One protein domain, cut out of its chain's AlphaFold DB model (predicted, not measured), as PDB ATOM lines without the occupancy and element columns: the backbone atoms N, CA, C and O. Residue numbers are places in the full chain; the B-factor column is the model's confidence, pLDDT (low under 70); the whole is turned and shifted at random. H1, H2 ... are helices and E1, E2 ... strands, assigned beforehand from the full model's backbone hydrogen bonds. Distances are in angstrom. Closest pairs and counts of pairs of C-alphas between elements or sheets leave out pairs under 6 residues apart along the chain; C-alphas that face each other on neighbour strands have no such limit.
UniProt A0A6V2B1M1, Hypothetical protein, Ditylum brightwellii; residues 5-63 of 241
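This is residues 5 to 63 of the 241 residues of the protein "Hypothetical protein" of Ditylum brightwellii (UniProt A0A6V2B1M1). Little regular structure: a mostly loop-built domain in which one short helix, H1, sits between a small hairpin, E2 and E3, and a short strand, E1, joined by long loops. The printed part has 59 residues, in chain order E1, H1, E2, E3; the class is mixed, with 18 residues in named elements. The sheet E2 - E3 is antiparallel. It is compact, radius of gyration of the C-alphas 10.8 A, spanning 30 by 28 by 18 A.

E2 is residues 51 to 53, 6.9 A, and E3 residues 58 to 61, 9.1 A, ending at C-alpha 61 (14.520, -1.330, -31.701). H1 is residues 31 to 38, 10.5 A. E1 is residues 16 to 18, 7.0 A, beginning at C-alpha 16 (2.710, 10.501, -33.750).

The hairpin E2 and E3 has directions 147 degrees apart, with N 51 and O 61 within hydrogen-bond range at 2.8 A. The closest C-alphas of H1 and E3, Leu 38 and Lys 58, are 5.7 A apart. Those of E1 and H1, Trp 16 and Leu 31, are 5.6 A apart. E1 is apart from E2 and E3; it pairs with no named strand, but residues 16 to 17 pair antiparallel with residues 5 to 6. In H1 every O i to N i+4 pair is within hydrogen-bond range.

The farthest C-alphas, Val 9 and Lys 55, are 31.6 A apart. The printed part has no cut. The links E1 to H1 and H1 to E2 are long. pLDDT is under 70 at residue 8 and residues 10 to 14.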
ATOM      1  N   VAL A   5      -0.904   8.189 -36.632       78.38
ATOM      2  CA  VAL A   5      -1.335   9.394 -37.353       78.38
ATOM      3  C   VAL A   5      -0.524  10.586 -36.866       78.38
ATOM      4  O   VAL A   5      -0.108  10.644 -35.710       78.38
ATOM      5  N   ASP A   6      -0.313  11.546 -37.750       75.62
ATOM      6  CA  ASP A   6       0.443  12.756 -37.476       75.62
ATOM      7  C   ASP A   6      -0.344  13.810 -36.676       75.62
ATOM      8  O   ASP A   6      -1.469  14.174 -37.020       75.62
ATOM      9  N   ASP A   7       0.300  14.376 -35.655       74.31
ATOM     10  CA  ASP A   7      -0.154  15.521 -34.862       74.31
ATOM     11  C   ASP A   7       0.946  16.606 -34.819       74.31
ATOM     12  O   ASP A   7       1.886  16.530 -34.014       74.31
ATOM     13  N   PRO A   8       0.833  17.652 -35.662       67.94
ATOM     14  CA  PRO A   8       1.795  18.752 -35.715       67.94
ATOM     15  C   PRO A   8       1.974  19.492 -34.381       67.94
ATOM     16  O   PRO A   8       3.056  20.014 -34.114       67.94
ATOM     17  N   VAL A   9       0.956  19.515 -33.510       70.25
ATOM     18  CA  VAL A   9       1.034  20.180 -32.195       70.25
ATOM     19  C   VAL A   9       1.973  19.415 -31.253       70.25
ATOM     20  O   VAL A   9       2.619  20.010 -30.388       70.25
ATOM     21  N   LYS A  10       2.112  18.100 -31.451       69.81
ATOM     22  CA  LYS A  10       2.963  17.212 -30.643       69.81
ATOM     23  C   LYS A  10       4.339  16.922 -31.264       69.81
ATOM     24  O   LYS A  10       5.130  16.172 -30.686       69.81
ATOM     25  N   ALA A  11       4.676  17.546 -32.394       67.31
ATOM     26  CA  ALA A  11       5.876  17.240 -33.185       67.31
ATOM     27  C   ALA A  11       7.224  17.453 -32.461       67.31
ATOM     28  O   ALA A  11       8.228  16.863 -32.858       67.31
ATOM     29  N   SER A  12       7.277  18.235 -31.375       62.97
ATOM     30  CA  SER A  12       8.535  18.614 -30.705       62.97
ATOM     31  C   SER A  12       9.360  17.436 -30.159       62.97
ATOM     32  O   SER A  12      10.586  17.539 -30.090       62.97
ATOM     33  N   ARG A  13       8.720  16.318 -29.783       63.91
ATOM     34  CA  ARG A  13       9.403  15.105 -29.277       63.91
ATOM     35  C   ARG A  13       8.882  13.773 -29.829       63.91
ATOM     36  O   ARG A  13       9.426  12.739 -29.451       63.91
ATOM     37  N   GLY A  14       7.878  13.783 -30.702       64.44
ATOM     38  CA  GLY A  14       7.255  12.574 -31.242       64.44
ATOM     39  C   GLY A  14       5.810  12.842 -31.633       64.44
ATOM     40  O   GLY A  14       4.906  12.502 -30.878       64.44
ATOM     41  N   GLY A  15       5.606  13.485 -32.786       78.00
ATOM     42  CA  GLY A  15       4.303  13.962 -33.268       78.00
ATOM     43  C   GLY A  15       3.365  12.875 -33.779       78.00
ATOM     44  O   GLY A  15       2.551  13.156 -34.644       78.00
ATOM     45  N   TRP A  16       3.485  11.645 -33.284       87.31
ATOM     46  CA  TRP A  16       2.710  10.501 -33.750       87.31
ATOM     47  C   TRP A  16       1.720  10.061 -32.683       87.31
ATOM     48  O   TRP A  16       2.119   9.703 -31.575       87.31
ATOM     49  N   ILE A  17       0.435  10.061 -33.024       89.19
ATOM     50  CA  ILE A  17      -0.669   9.670 -32.148       89.19
ATOM     51  C   ILE A  17      -1.259   8.324 -32.574       89.19
ATOM     52  O   ILE A  17      -1.248   7.965 -33.754       89.19
ATOM     53  N   PHE A  18      -1.815   7.587 -31.616       88.25
ATOM     54  CA  PHE A  18      -2.619   6.402 -31.907       88.25
ATOM     55  C   PHE A  18      -4.052   6.834 -32.225       88.25
ATOM     56  O   PHE A  18      -4.669   7.583 -31.462       88.25
ATOM     57  N   SER A  19      -4.601   6.383 -33.355       84.94
ATOM     58  CA  SER A  19      -5.979   6.725 -33.713       84.94
ATOM     59  C   SER A  19      -6.979   5.998 -32.803       84.94
ATOM     60  O   SER A  19      -6.665   5.004 -32.145       84.94
ATOM     61  N   GLN A  20      -8.233   6.457 -32.784       80.69
ATOM     62  CA  GLN A  20      -9.277   5.784 -32.001       80.69
ATOM     63  C   GLN A  20      -9.537   4.343 -32.464       80.69
ATOM     64  O   GLN A  20      -9.947   3.518 -31.642       80.69
ATOM     65  N   THR A  21      -9.307   4.069 -33.751       83.38
ATOM     66  CA  THR A  21      -9.497   2.768 -34.403       83.38
ATOM     67  C   THR A  21      -8.252   1.882 -34.331       83.38
ATOM     68  O   THR A  21      -8.395   0.665 -34.297       83.38
ATOM     69  N   ASN A  22      -7.056   2.467 -34.219       83.06
ATOM     70  CA  ASN A  22      -5.772   1.772 -34.095       83.06
ATOM     71  C   ASN A  22      -5.068   2.180 -32.794       83.06
ATOM     72  O   ASN A  22      -4.066   2.895 -32.796       83.06
ATOM     73  N   ARG A  23      -5.620   1.725 -31.666       88.69
ATOM     74  CA  ARG A  23      -5.087   2.032 -30.330       88.69
ATOM     75  C   ARG A  23      -3.804   1.255 -30.041       88.69
ATOM     76  O   ARG A  23      -3.637   0.122 -30.496       88.69
ATOM     77  N   ASP A  24      -2.935   1.834 -29.218       90.19
ATOM     78  CA  ASP A  24      -1.802   1.113 -28.644       90.19
ATOM     79  C   ASP A  24      -2.293  -0.042 -27.747       90.19
ATOM     80  O   ASP A  24      -3.087   0.197 -26.828       90.19
ATOM     81  N   PRO A  25      -1.819  -1.287 -27.941       90.25
ATOM     82  CA  PRO A  25      -2.128  -2.400 -27.042       90.25
ATOM     83  C   PRO A  25      -1.660  -2.180 -25.595       90.25
ATOM     84  O   PRO A  25      -2.171  -2.840 -24.689       90.25
ATOM     85  N   LEU A  26      -0.700  -1.280 -25.353       92.19
ATOM     86  CA  LEU A  26      -0.262  -0.912 -24.006       92.19
ATOM     87  C   LEU A  26      -0.995   0.321 -23.449       92.19
ATOM     88  O   LEU A  26      -0.744   0.683 -22.297       92.19
ATOM     89  N   GLY A  27      -1.950   0.893 -24.187       91.88
ATOM     90  CA  GLY A  27      -2.850   1.950 -23.728       91.88
ATOM     91  C   GLY A  27      -2.308   3.378 -23.811       91.88
ATOM     92  O   GLY A  27      -2.953   4.268 -23.265       91.88
ATOM     93  N   SER A  28      -1.165   3.609 -24.458       92.56
ATOM     94  CA  SER A  28      -0.640   4.954 -24.703       92.56
ATOM     95  C   SER A  28      -1.443   5.694 -25.781       92.56
ATOM     96  O   SER A  28      -1.946   5.104 -26.738       92.56
ATOM     97  N   THR A  29      -1.578   7.009 -25.620       90.75
ATOM     98  CA  THR A  29      -2.324   7.883 -26.543       90.75
ATOM     99  C   THR A  29      -1.462   8.409 -27.687       90.75
ATOM    100  O   THR A  29      -1.967   8.694 -28.774       90.75
ATOM    101  N   ASP A  30      -0.151   8.490 -27.471       91.38
ATOM    102  CA  ASP A  30       0.830   8.862 -28.478       91.38
ATOM    103  C   ASP A  30       2.153   8.106 -28.304       91.38
ATOM    104  O   ASP A  30       2.387   7.410 -27.310       91.38
ATOM    105  N   LEU A  31       3.010   8.198 -29.322       92.19
ATOM    106  CA  LEU A  31       4.278   7.483 -29.357       92.19
ATOM    107  C   LEU A  31       5.217   7.956 -28.246       92.19
ATOM    108  O   LEU A  31       5.953   7.152 -27.680       92.19
ATOM    109  N   ARG A  32       5.175   9.243 -27.893       91.25
ATOM    110  CA  ARG A  32       5.983   9.775 -26.796       91.25
ATOM    111  C   ARG A  32       5.596   9.128 -25.469       91.25
ATOM    112  O   ARG A  32       6.484   8.691 -24.747       91.25
ATOM    113  N   GLU A  33       4.307   9.039 -25.161       92.69
ATOM    114  CA  GLU A  33       3.819   8.377 -23.951       92.69
ATOM    115  C   GLU A  33       4.283   6.914 -23.897       92.69
ATOM    116  O   GLU A  33       4.691   6.430 -22.838       92.69
ATOM    117  N   LEU A  34       4.297   6.225 -25.041       94.19
ATOM    118  CA  LEU A  34       4.806   4.858 -25.130       94.19
ATOM    119  C   LEU A  34       6.315   4.783 -24.827       94.19
ATOM    120  O   LEU A  34       6.743   3.912 -24.068       94.19
ATOM    121  N   TYR A  35       7.122   5.706 -25.358       94.75
ATOM    122  CA  TYR A  35       8.548   5.811 -25.023       94.75
ATOM    123  C   TYR A  35       8.772   6.132 -23.543       94.75
ATOM    124  O   TYR A  35       9.548   5.439 -22.890       94.75
ATOM    125  N   ASP A  36       8.068   7.126 -22.997       93.00
ATOM    126  CA  ASP A  36       8.175   7.525 -21.589       93.00
ATOM    127  C   ASP A  36       7.816   6.346 -20.657       93.00
ATOM    128  O   ASP A  36       8.432   6.161 -19.604       93.00
ATOM    129  N   LYS A  37       6.867   5.493 -21.074       94.25
ATOM    130  CA  LYS A  37       6.447   4.285 -20.354       94.25
ATOM    131  C   LYS A  37       7.448   3.131 -20.440       94.25
ATOM    132  O   LYS A  37       7.652   2.438 -19.445       94.25
ATOM    133  N   LEU A  38       8.017   2.873 -21.620       95.69
ATOM    134  CA  LEU A  38       8.856   1.690 -21.875       95.69
ATOM    135  C   LEU A  38      10.361   1.952 -21.743       95.69
ATOM    136  O   LEU A  38      11.134   1.007 -21.584       95.69
ATOM    137  N   SER A  39      10.785   3.212 -21.804       93.00
ATOM    138  CA  SER A  39      12.175   3.649 -21.668       93.00
ATOM    139  C   SER A  39      12.262   4.949 -20.847       93.00
ATOM    140  O   SER A  39      12.561   6.020 -21.384       93.00
ATOM    141  N   PRO A  40      11.989   4.887 -19.526       92.12
ATOM    142  CA  PRO A  40      12.029   6.067 -18.669       92.12
ATOM    143  C   PRO A  40      13.393   6.763 -18.724       92.12
ATOM    144  O   PRO A  40      14.433   6.134 -18.532       92.12
ATOM    145  N   GLY A  41      13.385   8.075 -18.968       88.81
ATOM    146  CA  GLY A  41      14.605   8.884 -19.065       88.81
ATOM    147  C   GLY A  41      15.206   8.989 -20.470       88.81
ATOM    148  O   GLY A  41      16.242   9.631 -20.624       88.81
ATOM    149  N   PHE A  42      14.571   8.422 -21.503       89.38
ATOM    150  CA  PHE A  42      14.993   8.626 -22.888       89.38
ATOM    151  C   PHE A  42      14.925  10.112 -23.291       89.38
ATOM    152  O   PHE A  42      13.888  10.775 -23.177       89.38
ATOM    153  N   THR A  43      16.044  10.648 -23.783       87.38
ATOM    154  CA  THR A  43      16.197  12.067 -24.159       87.38
ATOM    155  C   THR A  43      16.204  12.306 -25.669       87.38
ATOM    156  O   THR A  43      16.212  13.458 -26.101       87.38
ATOM    157  N   GLY A  44      16.172  11.244 -26.480       86.94
ATOM    158  CA  GLY A  44      16.126  11.341 -27.937       86.94
ATOM    159  C   GLY A  44      14.743  11.713 -28.488       86.94
ATOM    160  O   GLY A  44      13.790  11.986 -27.748       86.94
ATOM    161  N   ARG A  45      14.636  11.712 -29.823       87.25
ATOM    162  CA  ARG A  45      13.351  11.832 -30.528       87.25
ATOM    163  C   ARG A  45      12.607  10.496 -30.468       87.25
ATOM    164  O   ARG A  45      13.207   9.459 -30.730       87.25
ATOM    165  N   CYS A  46      11.315  10.528 -30.147       91.00
ATOM    166  CA  CYS A  46      10.462   9.340 -30.154       91.00
ATOM    167  C   CYS A  46       9.991   9.111 -31.592       91.00
ATOM    168  O   CYS A  46       9.115   9.836 -32.061       91.00
ATOM    169  N   THR A  47      10.618   8.180 -32.309       90.12
ATOM    170  CA  THR A  47      10.448   7.997 -33.758       90.12
ATOM    171  C   THR A  47       9.726   6.698 -34.087       90.12
ATOM    172  O   THR A  47       9.862   5.701 -33.382       90.12
ATOM    173  N   ALA A  48       8.974   6.704 -35.185       90.56
ATOM    174  CA  ALA A  48       8.548   5.486 -35.861       90.56
ATOM    175  C   ALA A  48       9.570   5.115 -36.962       90.56
ATOM    176  O   ALA A  48      10.206   6.023 -37.506       90.56
ATOM    177  N   PRO A  49       9.720   3.824 -37.324       93.25
ATOM    178  CA  PRO A  49       9.059   2.659 -36.726       93.25
ATOM    179  C   PRO A  49       9.568   2.341 -35.308       93.25
ATOM    180  O   PRO A  49      10.699   2.660 -34.960       93.25
ATOM    181  N   LEU A  50       8.728   1.686 -34.496       94.31
ATOM    182  CA  LEU A  50       9.076   1.213 -33.153       94.31
ATOM    183  C   LEU A  50       8.684  -0.260 -32.998       94.31
ATOM    184  O   LEU A  50       7.501  -0.602 -33.039       94.31
ATOM    185  N   LEU A  51       9.670  -1.132 -32.790       95.00
ATOM    186  CA  LEU A  51       9.450  -2.542 -32.490       95.00
ATOM    187  C   LEU A  51       9.402  -2.745 -30.972       95.00
ATOM    188  O   LEU A  51      10.368  -2.455 -30.266       95.00
ATOM    189  N   VAL A  52       8.283  -3.269 -30.473       95.00
ATOM    190  CA  VAL A  52       8.039  -3.496 -29.040       95.00
ATOM    191  C   VAL A  52       7.739  -4.969 -28.788       95.00
ATOM    192  O   VAL A  52       6.863  -5.552 -29.428       95.00
ATOM    193  N   ASP A  53       8.413  -5.563 -27.804       94.25
ATOM    194  CA  ASP A  53       8.022  -6.860 -27.255       94.25
ATOM    195  C   ASP A  53       6.911  -6.654 -26.220       94.25
ATOM    196  O   ASP A  53       7.144  -6.169 -25.111       94.25
ATOM    197  N   LEU A  54       5.687  -7.049 -26.575       93.38
ATOM    198  CA  LEU A  54       4.513  -6.904 -25.712       93.38
ATOM    199  C   LEU A  54       4.537  -7.823 -24.482       93.38
ATOM    200  O   LEU A  54       3.866  -7.516 -23.494       93.38
ATOM    201  N   LYS A  55       5.293  -8.932 -24.508       93.38
ATOM    202  CA  LYS A  55       5.396  -9.847 -23.360       93.38
ATOM    203  C   LYS A  55       6.264  -9.242 -22.269       93.38
ATOM    204  O   LYS A  55       5.860  -9.214 -21.110       93.38
ATOM    205  N   THR A  56       7.447  -8.758 -22.645       94.94
ATOM    206  CA  THR A  56       8.388  -8.149 -21.694       94.94
ATOM    207  C   THR A  56       8.159  -6.655 -21.496       94.94
ATOM    208  O   THR A  56       8.715  -6.089 -20.558       94.94
ATOM    209  N   ARG A  57       7.314  -6.035 -22.333       94.62
ATOM    210  CA  ARG A  57       7.035  -4.592 -22.368       94.62
ATOM    211  C   ARG A  57       8.326  -3.790 -22.499       94.62
ATOM    212  O   ARG A  57       8.623  -2.927 -21.679       94.62
ATOM    213  N   LYS A  58       9.108  -4.110 -23.527       94.38
ATOM    214  CA  LYS A  58      10.371  -3.434 -23.832       94.38
ATOM    215  C   LYS A  58      10.404  -3.001 -25.285       94.38
ATOM    216  O   LYS A  58       9.942  -3.727 -26.165       94.38
ATOM    217  N   ILE A  59      10.988  -1.832 -25.522       95.00
ATOM    218  CA  ILE A  59      11.399  -1.427 -26.864       95.00
ATOM    219  C   ILE A  59      12.556  -2.339 -27.281       95.00
ATOM    220  O   ILE A  59      13.536  -2.466 -26.549       95.00
ATOM    221  N   VAL A  60      12.408  -2.995 -28.430       95.12
ATOM    222  CA  VAL A  60      13.430  -3.860 -29.036       95.12
ATOM    223  C   VAL A  60      14.352  -3.025 -29.915       95.12
ATOM    224  O   VAL A  60      15.565  -3.083 -29.753       95.12
ATOM    225  N   SER A  61      13.779  -2.242 -30.830       94.69
ATOM    226  CA  SER A  61      14.520  -1.330 -31.701       94.69
ATOM    227  C   SER A  61      13.597  -0.233 -32.232       94.69
ATOM    228  O   SER A  61      12.400  -0.458 -32.420       94.69
ATOM    229  N   ASN A  62      14.156   0.948 -32.473       93.75
ATOM    230  CA  ASN A  62      13.547   2.014 -33.268       93.75
ATOM    231  C   ASN A  62      14.390   2.364 -34.507       93.75
ATOM    232  O   ASN A  62      14.168   3.404 -35.123       93.75
ATOM    233  N   GLU A  63      15.363   1.514 -34.847       93.88
ATOM    234  CA  GLU A  63      16.175   1.640 -36.051       93.88
ATOM    235  C   GLU A  63      15.595   0.749 -37.153       93.88
ATOM    236  O   GLU A  63      15.502  -0.473 -37.024       93.88
TER     237      GLU A  63